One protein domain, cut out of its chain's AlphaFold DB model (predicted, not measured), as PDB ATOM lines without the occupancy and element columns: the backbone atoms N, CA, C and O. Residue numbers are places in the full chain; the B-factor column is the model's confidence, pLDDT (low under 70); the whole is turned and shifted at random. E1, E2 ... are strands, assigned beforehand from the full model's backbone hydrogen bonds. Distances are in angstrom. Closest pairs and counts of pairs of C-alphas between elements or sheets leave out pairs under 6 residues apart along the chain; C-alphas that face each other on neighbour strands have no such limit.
ATOM      1  N   MET A  80     371.222 440.673 382.924       93.12
ATOM      2  CA  MET A  80     370.892 441.970 383.490       93.12
ATOM      3  C   MET A  80     369.436 441.989 383.945       93.12
ATOM      4  O   MET A  80     368.527 441.808 383.139       93.12
ATOM      5  N   PHE A  81     369.232 442.264 385.225       92.75
ATOM      6  CA  PHE A  81     367.928 442.416 385.849       92.75
ATOM      7  C   PHE A  81     367.723 443.875 386.222       92.75
ATOM      8  O   PHE A  81     368.659 444.539 386.675       92.75
ATOM      9  N   LYS A  82     366.509 444.387 386.042       92.88
ATOM     10  CA  LYS A  82     366.173 445.762 386.400       92.88
ATOM     11  C   LYS A  82     364.894 445.805 387.213       92.88
ATOM     12  O   LYS A  82     363.949 445.063 386.959       92.88
ATOM     13  N   LEU A  83     364.860 446.697 388.194       88.62
ATOM     14  CA  LEU A  83     363.613 447.110 388.815       88.62
ATOM     15  C   LEU A  83     362.957 448.112 387.870       88.62
ATOM     16  O   LEU A  83     363.445 449.231 387.723       88.62
ATOM     17  N   PHE A  84     361.841 447.736 387.248       70.88
ATOM     18  CA  PHE A  84     360.993 448.734 386.616       70.88
ATOM     19  C   PHE A  84     360.359 449.583 387.707       70.88
ATOM     20  O   PHE A  84     359.494 449.121 388.455       70.88
ATOM     21  N   SER A  85     360.792 450.835 387.803       60.25
ATOM     22  CA  SER A  85     360.136 451.840 388.622       60.25
ATOM     23  C   SER A  85     358.707 451.995 388.098       60.25
ATOM     24  O   SER A  85     358.458 452.715 387.131       60.25
ATOM     25  N   GLY A  86     357.744 451.297 388.708       52.38
ATOM     26  CA  GLY A  86     356.340 451.641 388.537       52.38
ATOM     27  C   GLY A  86     356.232 453.128 388.849       52.38
ATOM     28  O   GLY A  86     356.654 453.544 389.928       52.38
ATOM     29  N   GLY A  87     355.800 453.934 387.873       51.25
ATOM     30  CA  GLY A  87     355.830 455.394 387.968       51.25
ATOM     31  C   GLY A  87     355.236 455.908 389.283       51.25
ATOM     32  O   GLY A  87     354.486 455.194 389.947       51.25
ATOM     33  N   ARG A  88     355.548 457.163 389.639       52.19
ATOM     34  CA  ARG A  88     355.240 457.870 390.913       52.19
ATOM     35  C   ARG A  88     353.864 457.619 391.574       52.19
ATOM     36  O   ARG A  88     353.674 457.997 392.724       52.19
ATOM     37  N   ALA A  89     352.898 457.031 390.873       53.28
ATOM     38  CA  ALA A  89     351.577 456.669 391.363       53.28
ATOM     39  C   ALA A  89     351.514 455.374 392.206       53.28
ATOM     40  O   ALA A  89     350.557 455.227 392.967       53.28
ATOM     41  N   ASN A  90     352.487 454.456 392.131       57.53
ATOM     42  CA  ASN A  90     352.442 453.231 392.940       57.53
ATOM     43  C   ASN A  90     353.021 453.469 394.344       57.53
ATOM     44  O   ASN A  90     354.224 453.640 394.523       57.53
ATOM     45  N   SER A  91     352.157 453.431 395.365       59.91
ATOM     46  CA  SER A  91     352.509 453.571 396.795       59.91
ATOM     47  C   SER A  91     353.498 452.530 397.328       59.91
ATOM     48  O   SER A  91     354.007 452.676 398.449       59.91
ATOM     49  N   ASP A  92     353.744 451.497 396.529       64.62
ATOM     50  CA  ASP A  92     354.506 450.305 396.884       64.62
ATOM     51  C   ASP A  92     355.931 450.342 396.320       64.62
ATOM     52  O   ASP A  92     356.681 449.381 396.477       64.62
ATOM     53  N   ALA A  93     356.337 451.460 395.700       71.25
ATOM     54  CA  ALA A  93     357.733 451.678 395.351       71.25
ATOM     55  C   ALA A  93     358.606 451.532 396.616       71.25
ATOM     56  O   ALA A  93     358.277 452.114 397.662       71.25
ATOM     57  N   PRO A  94     359.718 450.779 396.545       70.56
ATOM     58  CA  PRO A  94     360.500 450.397 397.724       70.56
ATOM     59  C   PRO A  94     361.053 451.599 398.490       70.56
ATOM     60  O   PRO A  94     361.271 451.517 399.697       70.56
ATOM     61  N   ALA A  95     361.202 452.728 397.800       71.00
ATOM     62  CA  ALA A  95     361.760 453.949 398.341       71.00
ATOM     63  C   ALA A  95     360.710 454.935 398.903       71.00
ATOM     64  O   ALA A  95     361.071 455.899 399.566       71.00
ATOM     65  N   GLY A  96     359.404 454.688 398.723       75.81
ATOM     66  CA  GLY A  96     358.327 455.571 399.198       75.81
ATOM     67  C   GLY A  96     357.852 456.611 398.173       75.81
ATOM     68  O   GLY A  96     358.279 456.621 397.027       75.81
ATOM     69  N   ARG A  97     356.902 457.473 398.568       79.12
ATOM     70  CA  ARG A  97     356.213 458.408 397.647       79.12
ATOM     71  C   ARG A  97     357.093 459.559 397.161       79.12
ATOM     72  O   ARG A  97     356.841 460.094 396.085       79.12
ATOM     73  N   ASN A  98     358.083 459.952 397.957       80.06
ATOM     74  CA  ASN A  98     358.961 461.084 397.667       80.06
ATOM     75  C   ASN A  98     360.327 460.650 397.133       80.06
ATOM     76  O   ASN A  98     361.173 461.509 396.897       80.06
ATOM     77  N   THR A  99     360.533 459.350 396.910       81.31
ATOM     78  CA  THR A  99     361.792 458.825 396.385       81.31
ATOM     79  C   THR A  99     361.555 457.981 395.148       81.31
ATOM     80  O   THR A  99     360.713 457.087 395.139       81.31
ATOM     81  N   SER A 100     362.337 458.241 394.107       85.56
ATOM     82  CA  SER A 100     362.507 457.301 393.001       85.56
ATOM     83  C   SER A 100     363.729 456.435 393.246       85.56
ATOM     84  O   SER A 100     364.758 456.931 393.694       85.56
ATOM     85  N   ALA A 101     363.590 455.150 392.941       88.56
ATOM     86  CA  ALA A 101     364.677 454.194 392.965       88.56
ATOM     87  C   ALA A 101     364.755 453.450 391.633       88.56
ATOM     88  O   ALA A 101     363.735 453.016 391.084       88.56
ATOM     89  N   GLU A 102     365.980 453.276 391.166       91.44
ATOM     90  CA  GLU A 102     366.356 452.428 390.048       91.44
ATOM     91  C   GLU A 102     367.338 451.386 390.578       91.44
ATOM     92  O   GLU A 102     368.277 451.713 391.305       91.44
ATOM     93  N   VAL A 103     367.092 450.117 390.258       93.38
ATOM     94  CA  VAL A 103     367.969 449.011 390.648       93.38
ATOM     95  C   VAL A 103     368.345 448.252 389.393       93.38
ATOM     96  O   VAL A 103     367.464 447.794 388.668       93.38
ATOM     97  N   GLU A 104     369.641 448.094 389.161       95.00
ATOM     98  CA  GLU A 104     370.199 447.242 388.117       95.00
ATOM     99  C   GLU A 104     371.036 446.153 388.787       95.00
ATOM    100  O   GLU A 104     371.881 446.447 389.625       95.00
ATOM    101  N   ALA A 105     370.802 444.890 388.453       95.62
ATOM    102  CA  ALA A 105     371.520 443.756 389.020       95.62
ATOM    103  C   ALA A 105     372.029 442.846 387.902       95.62
ATOM    104  O   ALA A 105     371.247 442.241 387.174       95.62
ATOM    105  N   GLU A 106     373.344 442.775 387.729       95.31
ATOM    106  CA  GLU A 106     374.012 441.859 386.808       95.31
ATOM    107  C   GLU A 106     374.428 440.621 387.588       95.31
ATOM    108  O   GLU A 106     375.194 440.720 388.546       95.31
ATOM    109  N   PHE A 107     373.959 439.455 387.157       93.44
ATOM    110  CA  PHE A 107     374.459 438.176 387.647       93.44
ATOM    111  C   PHE A 107     375.226 437.472 386.535       93.44
ATOM    112  O   PHE A 107     374.799 437.449 385.379       93.44
ATOM    113  N   ARG A 108     376.364 436.874 386.873       91.25
ATOM    114  CA  ARG A 108     377.173 436.083 385.942       91.25
ATOM    115  C   ARG A 108     377.056 434.600 386.258       91.25
ATOM    116  O   ARG A 108     376.742 434.199 387.376       91.25
ATOM    117  N   SER A 109     377.341 433.769 385.259       84.50
ATOM    118  CA  SER A 109     377.261 432.306 385.373       84.50
ATOM    119  C   SER A 109     378.243 431.708 386.386       84.50
ATOM    120  O   SER A 109     378.008 430.613 386.890       84.50
ATOM    121  N   ASP A 110     379.318 432.425 386.727       87.00
ATOM    122  CA  ASP A 110     380.273 432.039 387.770       87.00
ATOM    123  C   ASP A 110     379.807 432.401 389.197       87.00
ATOM    124  O   ASP A 110     380.541 432.183 390.164       87.00
ATOM    125  N   GLY A 111     378.599 432.958 389.330       90.50
ATOM    126  CA  GLY A 111     378.021 433.423 390.586       90.50
ATOM    127  C   GLY A 111     378.505 434.806 391.016       90.50
ATOM    128  O   GLY A 111     378.109 435.269 392.081       90.50
ATOM    129  N   THR A 112     379.352 435.493 390.245       95.12
ATOM    130  CA  THR A 112     379.666 436.897 390.544       95.12
ATOM    131  C   THR A 112     378.470 437.794 390.239       95.12
ATOM    132  O   THR A 112     377.677 437.511 389.337       95.12
ATOM    133  N   PHE A 113     378.320 438.869 391.012       96.12
ATOM    134  CA  PHE A 113     377.251 439.841 390.806       96.12
ATOM    135  C   PHE A 113     377.753 441.279 390.888       96.12
ATOM    136  O   PHE A 113     378.737 441.574 391.576       96.12
ATOM    137  N   HIS A 114     377.019 442.168 390.226       96.88
ATOM    138  CA  HIS A 114     377.137 443.614 390.347       96.88
ATOM    139  C   HIS A 114     375.738 444.221 390.487       96.88
ATOM    140  O   HIS A 114     374.918 444.085 389.587       96.88
ATOM    141  N   ILE A 115     375.445 444.857 391.619       96.56
ATOM    142  CA  ILE A 115     374.151 445.495 391.882       96.56
ATOM    143  C   ILE A 115     374.371 446.988 392.047       96.56
ATOM    144  O   ILE A 115     375.160 447.409 392.890       96.56
ATOM    145  N   ARG A 116     373.624 447.779 391.290       95.31
ATOM    146  CA  ARG A 116     373.613 449.230 391.340       95.31
ATOM    147  C   ARG A 116     372.244 449.716 391.781       95.31
ATOM    148  O   ARG A 116     371.230 449.299 391.229       95.31
ATOM    149  N   VAL A 117     372.218 450.581 392.783       93.44
ATOM    150  CA  VAL A 117     371.008 451.222 393.299       93.44
ATOM    151  C   VAL A 117     371.194 452.723 393.165       93.44
ATOM    152  O   VAL A 117     372.135 453.277 393.726       93.44
ATOM    153  N   HIS A 118     370.308 453.369 392.419       91.62
ATOM    154  CA  HIS A 118     370.247 454.817 392.304       91.62
ATOM    155  C   HIS A 118     368.949 455.304 392.941       91.62
ATOM    156  O   HIS A 118     367.861 454.931 392.501       91.62
ATOM    157  N   GLU A 119     369.054 456.119 393.982       88.44
ATOM    158  CA  GLU A 119     367.916 456.710 394.680       88.44
ATOM    159  C   GLU A 119     367.963 458.227 394.535       88.44
ATOM    160  O   GLU A 119     369.016 458.841 394.688       88.44
ATOM    161  N   THR A 120     366.813 458.854 394.307       86.50
ATOM    162  CA  THR A 120     366.686 460.312 394.402       86.50
ATOM    163  C   THR A 120     365.492 460.671 395.264       86.50
ATOM    164  O   THR A 120     364.370 460.275 394.940       86.50
ATOM    165  N   GLU A 121     365.713 461.441 396.327       83.31
ATOM    166  CA  GLU A 121     364.669 461.875 397.261       83.31
ATOM    167  C   GLU A 121     364.320 463.353 397.049       83.31
ATOM    168  O   GLU A 121     365.187 464.210 396.870       83.31
ATOM    169  N   ILE A 122     363.024 463.662 397.091       79.88
ATOM    170  CA  ILE A 122     362.536 465.030 397.265       79.88
ATOM    171  C   ILE A 122     362.532 465.313 398.768       79.88
ATOM    172  O   ILE A 122     361.594 464.960 399.480       79.88
ATOM    173  N   THR A 123     363.598 465.949 399.238       71.56
ATOM    174  CA  THR A 123     363.878 466.223 400.656       71.56
ATOM    175  C   THR A 123     363.112 467.420 401.221       71.56
ATOM    176  O   THR A 123     363.038 467.600 402.435       71.56
ATOM    177  N   SER A 124     362.471 468.223 400.366       71.12
ATOM    178  CA  SER A 124     361.580 469.303 400.782       71.12
ATOM    179  C   SER A 124     360.385 469.450 399.841       71.12
ATOM    180  O   SER A 124     360.530 469.623 398.631       71.12
ATOM    181  N   LEU A 125     359.177 469.454 400.414       65.06
ATOM    182  CA  LEU A 125     357.954 469.873 399.715       65.06
ATOM    183  C   LEU A 125     357.840 471.404 399.621       65.06
ATOM    184  O   LEU A 125     357.020 471.925 398.862       65.06
ATOM    185  N   VAL A 126     358.641 472.137 400.399       64.44
ATOM    186  CA  VAL A 126     358.614 473.597 400.461       64.44
ATOM    187  C   VAL A 126     359.657 474.145 399.494       64.44
ATOM    188  O   VAL A 126     360.861 473.973 399.681       64.44
ATOM    189  N   ARG A 127     359.195 474.840 398.450       55.53
ATOM    190  CA  ARG A 127     360.064 475.593 397.536       55.53
ATOM    191  C   ARG A 127     360.739 476.740 398.301       55.53
ATOM    192  O   ARG A 127     360.156 477.809 398.444       55.53
ATOM    193  N   GLY A 128     361.962 476.525 398.778       61.44
ATOM    194  CA  GLY A 128     362.802 477.556 399.388       61.44
ATOM    195  C   GLY A 128     364.245 477.078 399.522       61.44
ATOM    196  O   GLY A 128     364.482 476.018 400.090       61.44
ATOM    197  N   LYS A 129     365.205 477.855 398.999       55.56
ATOM    198  CA  LYS A 129     366.649 477.537 399.018       55.56
ATOM    199  C   LYS A 129     367.228 477.369 400.429       55.56
ATOM    200  O   LYS A 129     368.258 476.727 400.576       55.56
ATOM    201  N   ASP A 130     366.560 477.921 401.437       63.06
ATOM    202  CA  ASP A 130     367.103 478.033 402.792       63.06
ATOM    203  C   ASP A 130     366.713 476.859 403.710       63.06
ATOM    204  O   ASP A 130     367.149 476.815 404.856       63.06
ATOM    205  N   TRP A 131     365.883 475.920 403.234       59.88
ATOM    206  CA  TRP A 131     365.264 474.881 404.075       59.88
ATOM    207  C   TRP A 131     365.556 473.439 403.657       59.88
ATOM    208  O   TRP A 131     365.025 472.517 404.276       59.88
ATOM    209  N   ASP A 132     366.405 473.227 402.654       63.09
ATOM    210  CA  ASP A 132     366.796 471.888 402.220       63.09
ATOM    211  C   ASP A 132     368.271 471.622 402.556       63.09
ATOM    212  O   ASP A 132     369.153 471.947 401.757       63.09
ATOM    213  N   PRO A 133     368.574 471.057 403.741       60.31
ATOM    214  CA  PRO A 133     369.948 470.737 404.126       60.31
ATOM    215  C   PRO A 133     370.584 469.650 403.244       60.31
ATOM    216  O   PRO A 133     371.774 469.382 403.390       60.31
ATOM    217  N   TYR A 134     369.810 469.032 402.347       60.41
ATOM    218  CA  TYR A 134     370.224 467.917 401.503       60.41
ATOM    219  C   TYR A 134     370.383 468.295 400.020       60.41
ATOM    220  O   TYR A 134     370.743 467.431 399.223       60.41
ATOM    221  N   GLU A 135     370.179 469.577 399.678       59.91
ATOM    222  CA  GLU A 135     370.056 470.104 398.312       59.91
ATOM    223  C   GLU A 135     368.885 469.475 397.522       59.91
ATOM    224  O   GLU A 135     368.571 468.291 397.620       59.91
ATOM    225  N   TRP A 136     368.212 470.282 396.694       58.28
ATOM    226  CA  TRP A 136     367.086 469.816 395.879       58.28
ATOM    227  C   TRP A 136     367.525 468.637 394.991       58.28
ATOM    228  O   TRP A 136     368.293 468.844 394.049       58.28
ATOM    229  N   LYS A 137     366.964 467.441 395.245       64.81
ATOM    230  CA  LYS A 137     367.323 466.130 394.651       64.81
ATOM    231  C   LYS A 137     368.586 465.503 395.245       64.81
ATOM    232  O   LYS A 137     369.516 465.171 394.506       64.81
ATOM    233  N   ALA A 138     368.587 465.269 396.553       76.12
ATOM    234  CA  ALA A 138     369.561 464.376 397.164       76.12
ATOM    235  C   ALA A 138     369.580 463.040 396.403       76.12
ATOM    236  O   ALA A 138     368.548 462.372 396.277       76.12
ATOM    237  N   ALA A 139     370.743 462.705 395.849       84.50
ATOM    238  CA  ALA A 139     370.971 461.483 395.099       84.50
ATOM    239  C   ALA A 139     371.870 460.551 395.912       84.50
ATOM    240  O   ALA A 139     372.897 460.976 396.450       84.50
ATOM    241  N   PHE A 140     371.478 459.286 395.978       86.94
ATOM    242  CA  PHE A 140     372.214 458.228 396.648       86.94
ATOM    243  C   PHE A 140     372.547 457.163 395.608       86.94
ATOM    244  O   PHE A 140     371.655 456.597 394.983       86.94
ATOM    245  N   ASP A 141     373.838 456.921 395.397       90.44
ATOM    246  CA  ASP A 141     374.314 455.882 394.484       90.44
ATOM    247  C   ASP A 141     374.997 454.794 395.298       90.44
ATOM    248  O   ASP A 141     375.991 455.060 395.983       90.44
ATOM    249  N   HIS A 142     374.505 453.566 395.201       91.62
ATOM    250  CA  HIS A 142     375.128 452.397 395.801       91.62
ATOM    251  C   HIS A 142     375.558 451.424 394.709       91.62
ATOM    252  O   HIS A 142     374.748 451.047 393.870       91.62
ATOM    253  N   ASP A 143     376.807 450.973 394.760       94.12
ATOM    254  CA  ASP A 143     377.304 449.872 393.940       94.12
ATOM    255  C   ASP A 143     377.800 448.750 394.858       94.12
ATOM    256  O   ASP A 143     378.620 448.979 395.752       94.12
ATOM    257  N   TYR A 144     377.318 447.535 394.621       95.19
ATOM    258  CA  TYR A 144     377.686 446.315 395.330       95.19
ATOM    259  C   TYR A 144     378.293 445.322 394.338       95.19
ATOM    260  O   TYR A 144     377.685 445.002 393.321       95.19
ATOM    261  N   GLU A 145     379.476 444.797 394.639       96.06
ATOM    262  CA  GLU A 145     380.134 443.740 393.862       96.06
ATOM    263  C   GLU A 145     380.467 442.566 394.784       96.06
ATOM    264  O   GLU A 145     380.985 442.746 395.894       96.06
ATOM    265  N   GLY A 146     380.214 441.339 394.334       95.62
ATOM    266  CA  GLY A 146     380.418 440.177 395.189       95.62
ATOM    267  C   GLY A 146     380.220 438.831 394.516       95.62
ATOM    268  O   GLY A 146     380.238 438.710 393.290       95.62
ATOM    269  N   LYS A 147     380.050 437.805 395.354       95.00
ATOM    270  CA  LYS A 147     379.710 436.444 394.933       95.00
ATOM    271  C   LYS A 147     378.412 435.984 395.576       95.00
ATOM    272  O   LYS A 147     378.238 436.087 396.787       95.00
ATOM    273  N   ALA A 148     377.523 435.454 394.755       93.00
ATOM    274  CA  ALA A 148     376.321 434.773 395.174       93.00
ATOM    275  C   ALA A 148     376.657 433.338 395.595       93.00
ATOM    276  O   ALA A 148     377.506 432.665 395.002       93.00
ATOM    277  N   ARG A 149     375.974 432.868 396.633       90.12
ATOM    278  CA  ARG A 149     375.999 431.491 397.110       90.12
ATOM    279  C   ARG A 149     374.563 431.030 397.317       90.12
ATOM    280  O   ARG A 149     373.783 431.734 397.946       90.12
ATOM    281  N   ILE A 150     374.216 429.852 396.808       85.00
ATOM    282  CA  ILE A 150     372.943 429.219 397.162       85.00
ATOM    283  C   ILE A 150     373.121 428.580 398.537       85.00
ATOM    284  O   ILE A 150     373.983 427.713 398.698       85.00
ATOM    285  N   GLU A 151     372.332 429.014 399.514       82.19
ATOM    286  CA  GLU A 151     372.261 428.353 400.822       82.19
ATOM    287  C   GLU A 151     371.202 427.246 400.770       82.19
ATOM    288  O   GLU A 151     371.507 426.069 400.974       82.19
ATOM    289  N   GLN A 152     369.972 427.605 400.395       80.69
ATOM    290  CA  GLN A 152     368.860 426.680 400.210       80.69
ATOM    291  C   GLN A 152     367.874 427.289 399.216       80.69
ATOM    292  O   GLN A 152     367.316 428.337 399.504       80.69
ATOM    293  N   LEU A 153     367.606 426.636 398.082       74.31
ATOM    294  CA  LEU A 153     366.631 427.164 397.119       74.31
ATOM    295  C   LEU A 153     365.259 427.402 397.780       74.31
ATOM    296  O   LEU A 153     364.784 426.524 398.510       74.31
ATOM    297  N   PRO A 154     364.610 428.556 397.519       83.75
ATOM    298  CA  PRO A 154     364.972 429.596 396.538       83.75
ATOM    299  C   PRO A 154     365.965 430.668 397.040       83.75
ATOM    300  O   PRO A 154     366.289 431.595 396.303       83.75
ATOM    301  N   GLU A 155     366.432 430.587 398.282       88.12
ATOM    302  CA  GLU A 155     367.254 431.604 398.940       88.12
ATOM    303  C   GLU A 155     368.717 431.599 398.461       88.12
ATOM    304  O   GLU A 155     369.410 430.573 398.439       88.12
ATOM    305  N   ILE A 156     369.208 432.796 398.135       91.19
ATOM    306  CA  ILE A 156     370.610 433.081 397.836       91.19
ATOM    307  C   ILE A 156     371.193 434.089 398.821       91.19
ATOM    308  O   ILE A 156     370.567 435.082 399.193       91.19
ATOM    309  N   LEU A 157     372.441 433.847 399.206       93.38
ATOM    310  CA  LEU A 157     373.263 434.754 399.990       93.38
ATOM    311  C   LEU A 157     374.228 435.492 399.060       93.38
ATOM    312  O   LEU A 157     374.958 434.875 398.285       93.38
ATOM    313  N   LEU A 158     374.240 436.818 399.133       94.69
ATOM    314  CA  LEU A 158     375.074 437.690 398.314       94.69
ATOM    315  C   LEU A 158     376.208 438.251 399.177       94.69
ATOM    316  O   LEU A 158     376.034 439.211 399.931       94.69
ATOM    317  N   LEU A 159     377.383 437.636 399.060       93.69
ATOM    318  CA  LEU A 159     378.583 438.020 399.797       93.69
ATOM    319  C   LEU A 159     379.240 439.221 399.108       93.69
ATOM    320  O   LEU A 159     379.929 439.065 398.094       93.69
ATOM    321  N   VAL A 160     379.007 440.419 399.643       94.50
ATOM    322  CA  VAL A 160     379.545 441.672 399.099       94.50
ATOM    323  C   VAL A 160     381.034 441.777 399.418       94.50
ATOM    324  O   VAL A 160     381.442 441.882 400.571       94.50
ATOM    325  N   SER A 161     381.853 441.772 398.372       92.56
ATOM    326  CA  SER A 161     383.306 441.950 398.459       92.56
ATOM    327  C   SER A 161     383.732 443.414 398.347       92.56
ATOM    328  O   SER A 161     384.784 443.799 398.855       92.56
ATOM    329  N   ARG A 162     382.912 444.238 397.685       91.00
ATOM    330  CA  ARG A 162     383.144 445.667 397.506       91.00
ATOM    331  C   ARG A 162     381.814 446.404 397.510       91.00
ATOM    332  O   ARG A 162     380.867 445.995 396.845       91.00
ATOM    333  N   CYS A 163     381.774 447.502 398.249       91.50
ATOM    334  CA  CYS A 163     380.617 448.371 398.370       91.50
ATOM    335  C   CYS A 163     381.086 449.815 398.203       91.50
ATOM    336  O   CYS A 163     382.007 450.248 398.896       91.50
ATOM    337  N   THR A 164     380.477 450.564 397.289       89.75
ATOM    338  CA  THR A 164     380.650 452.017 397.221       89.75
ATOM    339  C   THR A 164     379.306 452.684 397.386       89.75
ATOM    340  O   THR A 164     378.384 452.406 396.630       89.75
ATOM    341  N   ARG A 165     379.201 453.581 398.366       85.62
ATOM    342  CA  ARG A 165     377.994 454.368 398.619       85.62
ATOM    343  C   ARG A 165     378.359 455.839 398.514       85.62
ATOM    344  O   ARG A 165     379.288 456.293 399.180       85.62
ATOM    345  N   LYS A 166     377.684 456.562 397.628       83.94
ATOM    346  CA  LYS A 166     377.795 458.014 397.483       83.94
ATOM    347  C   LYS A 166     376.526 458.642 398.028       83.94
ATOM    348  O   LYS A 166     375.431 458.164 397.756       83.94
ATOM    349  N   GLY A 167     376.704 459.706 398.793       77.69
ATOM    350  CA  GLY A 167     375.638 460.379 399.510       77.69
ATOM    351  C   GLY A 167     376.185 460.965 400.806       77.69
ATOM    352  O   GLY A 167     377.388 461.175 400.952       77.69
ATOM    353  N   ILE A 168     375.289 461.226 401.747       69.19
ATOM    354  CA  ILE A 168     375.590 461.997 402.965       69.19
ATOM    355  C   ILE A 168     376.016 461.085 404.130       69.19
ATOM    356  O   ILE A 168     376.436 461.551 405.189       69.19
ATOM    357  N   PHE A 169     375.969 459.768 403.925       63.31
ATOM    358  CA  PHE A 169     376.282 458.769 404.939       63.31
ATOM    359  C   PHE A 169     377.747 458.313 404.879       63.31
ATOM    360  O   PHE A 169     378.385 458.326 403.827       63.31
ATOM    361  N   LYS A 170     378.285 457.950 406.052       59.62
ATOM    362  CA  LYS A 170     379.676 457.514 406.249       59.62
ATOM    363  C   LYS A 170     379.981 456.193 405.534       59.62
ATOM    364  O   LYS A 170     379.075 455.437 405.200       59.62
ATOM    365  N   GLU A 171     381.281 455.964 405.332       58.16
ATOM    366  CA  GLU A 171     381.871 454.797 404.667       58.16
ATOM    367  C   GLU A 171     381.165 453.486 405.051       58.16
ATOM    368  O   GLU A 171     380.952 453.234 406.241       58.16
ATOM    369  N   PRO A 172     380.768 452.667 404.064       63.97
ATOM    370  CA  PRO A 172     379.951 451.499 404.333       63.97
ATOM    371  C   PRO A 172     380.760 450.371 404.968       63.97
ATOM    372  O   PRO A 172     381.804 449.973 404.451       63.97
ATOM    373  N   GLU A 173     380.222 449.795 406.042       70.44
ATOM    374  CA  GLU A 173     380.630 448.467 406.491       70.44
ATOM    375  C   GLU A 173     380.253 447.420 405.422       70.44
ATOM    376  O   GLU A 173     379.285 447.620 404.678       70.44
ATOM    377  N   PRO A 174     380.995 446.306 405.305       66.12
ATOM    378  CA  PRO A 174     380.598 445.193 404.452       66.12
ATOM    379  C   PRO A 174     379.203 444.700 404.845       66.12
ATOM    380  O   PRO A 174     378.952 444.392 406.009       66.12
ATOM    381  N   VAL A 175     378.292 444.621 403.875       79.25
ATOM    382  CA  VAL A 175     376.903 444.205 404.106       79.25
ATOM    383  C   VAL A 175     376.666 442.858 403.439       79.25
ATOM    384  O   VAL A 175     376.867 442.722 402.236       79.25
ATOM    385  N   GLU A 176     376.195 441.870 404.193       88.19
ATOM    386  CA  GLU A 176     375.619 440.662 403.602       88.19
ATOM    387  C   GLU A 176     374.228 440.992 403.050       88.19
ATOM    388  O   GLU A 176     373.355 441.481 403.775       88.19
ATOM    389  N   LEU A 177     374.021 440.742 401.757       92.94
ATOM    390  CA  LEU A 177     372.722 440.922 401.115       92.94
ATOM    391  C   LEU A 177     372.044 439.558 400.949       92.94
ATOM    392  O   LEU A 177     372.696 438.526 400.807       92.94
ATOM    393  N   MET A 178     370.715 439.555 400.965       94.38
ATOM    394  CA  MET A 178     369.916 438.346 400.752       94.38
ATOM    395  C   MET A 178     369.138 438.462 399.449       94.38
ATOM    396  O   MET A 178     368.738 439.561 399.064       94.38
ATOM    397  N   GLY A 179     368.882 437.332 398.803       92.38
ATOM    398  CA  GLY A 179     367.986 437.255 397.662       92.38
ATOM    399  C   GLY A 179     367.162 435.974 397.644       92.38
ATOM    400  O   GLY A 179     367.473 435.011 398.336       92.38
ATOM    401  N   GLU A 180     366.112 435.969 396.836       91.25
ATOM    402  CA  GLU A 180     365.306 434.797 396.493       91.25
ATOM    403  C   GLU A 180     365.267 434.715 394.963       91.25
ATOM    404  O   GLU A 180     364.937 435.703 394.304       91.25
ATOM    405  N   ILE A 181     365.621 433.570 394.382       86.94
ATOM    406  CA  ILE A 181     365.496 433.356 392.937       86.94
ATOM    407  C   ILE A 181     364.138 432.720 392.655       86.94
ATOM    408  O   ILE A 181     363.781 431.712 393.270       86.94
ATOM    409  N   PHE A 182     363.384 433.286 391.713       83.38
ATOM    410  CA  PHE A 182     362.125 432.690 391.283       83.38
ATOM    411  C   PHE A 182     362.369 431.440 390.414       83.38
ATOM    412  O   PHE A 182     363.440 431.296 389.818       83.38
ATOM    413  N   PRO A 183     361.409 430.497 390.342       75.31
ATOM    414  CA  PRO A 183     361.585 429.247 389.597       75.31
ATOM    415  C   PRO A 183     361.934 429.429 388.111       75.31
ATOM    416  O   PRO A 183     362.678 428.618 387.561       75.31
ATOM    417  N   ASP A 184     361.425 430.492 387.485       73.44
ATOM    418  CA  ASP A 184     361.677 430.851 386.083       73.44
ATOM    419  C   ASP A 184     363.077 431.442 385.838       73.44
ATOM    420  O   ASP A 184     363.542 431.457 384.701       73.44
ATOM    421  N   ALA A 185     363.772 431.870 386.900       77.62
ATOM    422  CA  ALA A 185     365.027 432.620 386.864       77.62
ATOM    423  C   ALA A 185     364.969 433.935 386.056       77.62
ATOM    424  O   ALA A 185     366.017 434.536 385.811       77.62
ATOM    425  N   GLU A 186     363.769 434.388 385.685       85.00
ATOM    426  CA  GLU A 186     363.524 435.675 385.029       85.00
ATOM    427  C   GLU A 186     363.340 436.780 386.067       85.00
ATOM    428  O   GLU A 186     363.615 437.946 385.791       85.00
ATOM    429  N   GLU A 187     362.953 436.417 387.290       89.94
ATOM    430  CA  GLU A 187     362.854 437.334 388.417       89.94
ATOM    431  C   GLU A 187     363.813 436.952 389.552       89.94
ATOM    432  O   GLU A 187     364.021 435.782 389.897       89.94
ATOM    433  N   VAL A 188     364.389 437.974 390.184       91.69
ATOM    434  CA  VAL A 188     365.184 437.838 391.405       91.69
ATOM    435  C   VAL A 188     364.661 438.831 392.427       91.69
ATOM    436  O   VAL A 188     364.596 440.035 392.186       91.69
ATOM    437  N   LYS A 189     364.307 438.340 393.607       93.69
ATOM    438  CA  LYS A 189     363.997 439.184 394.755       93.69
ATOM    439  C   LYS A 189     365.285 439.491 395.498       93.69
ATOM    440  O   LYS A 189     366.023 438.578 395.840       93.69
ATOM    441  N   LEU A 190     365.552 440.750 395.797       94.69
ATOM    442  CA  LEU A 190     366.756 441.209 396.479       94.69
ATOM    443  C   LEU A 190     366.372 442.008 397.714       94.69
ATOM    444  O   LEU A 190     365.488 442.858 397.657       94.69
ATOM    445  N   LYS A 191     367.044 441.764 398.834       94.56
ATOM    446  CA  LYS A 191     366.910 442.558 400.053       94.56
ATOM    447  C   LYS A 191     368.025 443.598 400.091       94.56
ATOM    448  O   LYS A 191     369.131 443.302 400.535       94.56
ATOM    449  N   LEU A 192     367.730 444.806 399.620       92.81
ATOM    450  CA  LEU A 192     368.706 445.887 399.460       92.81
ATOM    451  C   LEU A 192     368.491 446.992 400.502       92.81
ATOM    452  O   LEU A 192     367.344 447.261 400.866       92.81
ATOM    453  N   PRO A 193     369.558 447.635 400.999       90.31
ATOM    454  CA  PRO A 193     369.437 448.781 401.883       90.31
ATOM    455  C   PRO A 193     369.190 450.059 401.070       90.31
ATOM    456  O   PRO A 193     370.008 450.432 400.227       90.31
ATOM    457  N   PHE A 194     368.072 450.720 401.364       87.69
ATOM    458  CA  PHE A 194     367.706 452.029 400.828       87.69
ATOM    459  C   PHE A 194     368.000 453.110 401.865       87.69
ATOM    460  O   PHE A 194     367.681 452.937 403.043       87.69
ATOM    461  N   GLU A 195     368.614 454.207 401.439       84.25
ATOM    462  CA  GLU A 195     369.024 455.295 402.341       84.25
ATOM    463  C   GLU A 195     368.042 456.464 402.330       84.25
ATOM    464  O   GLU A 195     367.856 457.141 403.343       84.25
ATOM    465  N   ALA A 196     367.362 456.679 401.208       76.19
ATOM    466  CA  ALA A 196     366.351 457.710 401.112       76.19
ATOM    467  C   ALA A 196     365.132 457.340 401.972       76.19
ATOM    468  O   ALA A 196     364.538 456.265 401.847       76.19
ATOM    469  N   GLY A 197     364.723 458.238 402.863       67.69
ATOM    470  CA  GLY A 197     363.663 457.920 403.820       67.69
ATOM    471  C   GLY A 197     363.330 458.989 404.846       67.69
ATOM    472  O   GLY A 197     362.350 458.812 405.580       67.69
ATOM    473  N   ALA A 198     364.079 460.094 404.884       67.38
ATOM    474  CA  ALA A 198     363.807 461.210 405.784       67.38
ATOM    475  C   ALA A 198     362.397 461.786 405.556       67.38
ATOM    476  O   ALA A 198     361.704 462.125 406.516       67.38
ATOM    477  N   CYS A 199     361.936 461.814 404.303       66.19
ATOM    478  CA  CYS A 199     360.616 462.297 403.905       66.19
ATOM    479  C   CYS A 199     359.617 461.176 403.575       66.19
ATOM    480  O   CYS A 199     358.494 461.470 403.157       66.19
ATOM    481  N   ASN A 200     359.979 459.906 403.782       63.81
ATOM    482  CA  ASN A 200     359.115 458.746 403.526       63.81
ATOM    483  C   ASN A 200     358.731 458.000 404.806       63.81
ATOM    484  O   ASN A 200     358.746 456.773 404.826       63.81
ATOM    485  N   GLU A 201     358.402 458.718 405.883       68.81
ATOM    486  CA  GLU A 201     357.898 458.110 407.130       68.81
ATOM    487  C   GLU A 201     358.883 457.100 407.765       68.81
ATOM    488  O   GLU A 201     358.471 456.158 408.439       68.81
ATOM    489  N   GLY A 202     360.195 457.259 407.536       65.31
ATOM    490  CA  GLY A 202     361.208 456.320 408.031       65.31
ATOM    491  C   GLY A 202     361.317 455.028 407.216       65.31
ATOM    492  O   GLY A 202     361.745 454.002 407.740       65.31
ATOM    493  N   ARG A 203     360.935 455.046 405.929       68.94
ATOM    494  CA  ARG A 203     361.048 453.877 405.037       68.94
ATOM    495  C   ARG A 203     362.481 453.467 404.668       68.94
ATOM    496  O   ARG A 203     362.613 452.388 404.087       68.94
ATOM    497  N   ALA A 204     363.507 454.218 405.073       76.81
ATOM    498  CA  ALA A 204     364.908 453.811 404.952       76.81
ATOM    499  C   ALA A 204     365.176 452.429 405.593       76.81
ATOM    500  O   ALA A 204     364.424 451.951 406.451       76.81
ATOM    501  N   GLY A 205     366.253 451.779 405.159       83.50
ATOM    502  CA  GLY A 205     366.689 450.460 405.607       83.50
ATOM    503  C   GLY A 205     366.491 449.358 404.565       83.50
ATOM    504  O   GLY A 205     366.272 449.606 403.382       83.50
ATOM    505  N   PHE A 206     366.598 448.105 405.007       88.00
ATOM    506  CA  PHE A 206     366.523 446.946 404.118       88.00
ATOM    507  C   PHE A 206     365.106 446.707 403.588       88.00
ATOM    508  O   PHE A 206     364.169 446.485 404.364       88.00
ATOM    509  N   ARG A 207     364.963 446.671 402.261       89.44
ATOM    510  CA  ARG A 207     363.706 446.405 401.556       89.44
ATOM    511  C   ARG A 207     363.877 445.294 400.539       89.44
ATOM    512  O   ARG A 207     364.899 445.202 399.869       89.44
ATOM    513  N   TRP A 208     362.843 444.469 400.430       91.75
ATOM    514  CA  TRP A 208     362.727 443.506 399.349       91.75
ATOM    515  C   TRP A 208     362.301 444.223 398.070       91.75
ATOM    516  O   TRP A 208     361.304 444.943 398.075       91.75
ATOM    517  N   VAL A 209     363.043 444.005 396.992       91.44
ATOM    518  CA  VAL A 209     362.741 444.473 395.640       91.44
ATOM    519  C   VAL A 209     362.784 443.295 394.687       91.44
ATOM    520  O   VAL A 209     363.680 442.469 394.790       91.44
ATOM    521  N   THR A 210     361.828 443.204 393.771       92.38
ATOM    522  CA  THR A 210     361.876 442.211 392.694       92.38
ATOM    523  C   THR A 210     362.444 442.886 391.457       92.38
ATOM    524  O   THR A 210     361.896 443.883 390.994       92.38
ATOM    525  N   VAL A 211     363.561 442.372 390.952       92.81
ATOM    526  CA  VAL A 211     364.148 442.775 389.674       92.81
ATOM    527  C   VAL A 211     363.834 441.703 388.636       92.81
ATOM    528  O   VAL A 211     363.913 440.515 388.945       92.81
ATOM    529  N   SER A 212     363.482 442.107 387.420       91.25
ATOM    530  CA  SER A 212     363.174 441.186 386.322       91.25
ATOM    531  C   SER A 212     364.202 441.315 385.203       91.25
ATOM    532  O   SER A 212     364.769 442.389 384.989       91.25
ATOM    533  N   GLN A 213     364.467 440.223 384.495       88.75
ATOM    534  CA  GLN A 213     365.363 440.188 383.353       88.75
ATOM    535  C   GLN A 213     364.700 440.946 382.201       88.75
ATOM    536  O   GLN A 213     363.796 440.450 381.536       88.75
ATOM    537  N   ASN A 214     365.108 442.197 381.994       71.19
ATOM    538  CA  ASN A 214     364.583 442.990 380.893       71.19
ATOM    539  C   ASN A 214     365.194 442.494 379.594       71.19
ATOM    540  O   ASN A 214     366.331 442.841 379.271       71.19
TER     541      ASN A 214
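This is residues 80 to 214 of the 444 residues of a protein of Symbiodinium sp. CCMP2592 (UniProt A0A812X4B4). Eight strands wind round into one closed, flattened barrel, each running back beside the one before, and E8 closes the ring on E1 through a short pairing. The long link of residues 122 to 137 reaches out from one end and adds to the length. The printed part has 135 residues with eight named strands, E1 to E8, in that order round the ring, antiparallel throughout, and no named helix. The class is all strand; the whole is compact, with a radius of gyration of the C-alphas of 15.5 A, and elongated, spanning 50 by 33 by 22 A.

The longest strand, E4, residues 138 to 152, measures 37.8 A and bends by 72 degrees at residue 149. E3, residues 112 to 121, measures 29.9 A, and E5, residues 155 to 166, 28.5 A, with a bend of 76 degrees at residue 161. E2 is residues 99 to 107, E6 176 to 181, and E7 187 to 194, bending by 55 degrees at residue 191. E1, residues 80 to 82, begins at C-alpha 80 (370.892, 441.970, 383.490); E8, residues 205 to 213, ends at C-alpha 213 (365.363, 440.188, 383.353).

The strands form a meander, each the antiparallel neighbour of the one before. E3 and E4 form a hairpin, with N 115 and O 144 2.8 A apart. On the other side of E4 lies E5, with N 143 and O 164 2.8 A apart. E8 pairs with E7 over residues 205 to 212, N 190 and O 209 being 2.7 A apart, and with E1 over 212 to 213, N 82 and O 212 being 2.9 A apart. E3 and E8 are apart.

The farthest C-alphas, of Asp 130 and Gln 152, are 51.4 A apart. The printed part has no cut. The links E1 to E2 and E3 to E4 are long. The model's pLDDT is under 70 at 34 residues, among them 85 to 92 and 125 to 137.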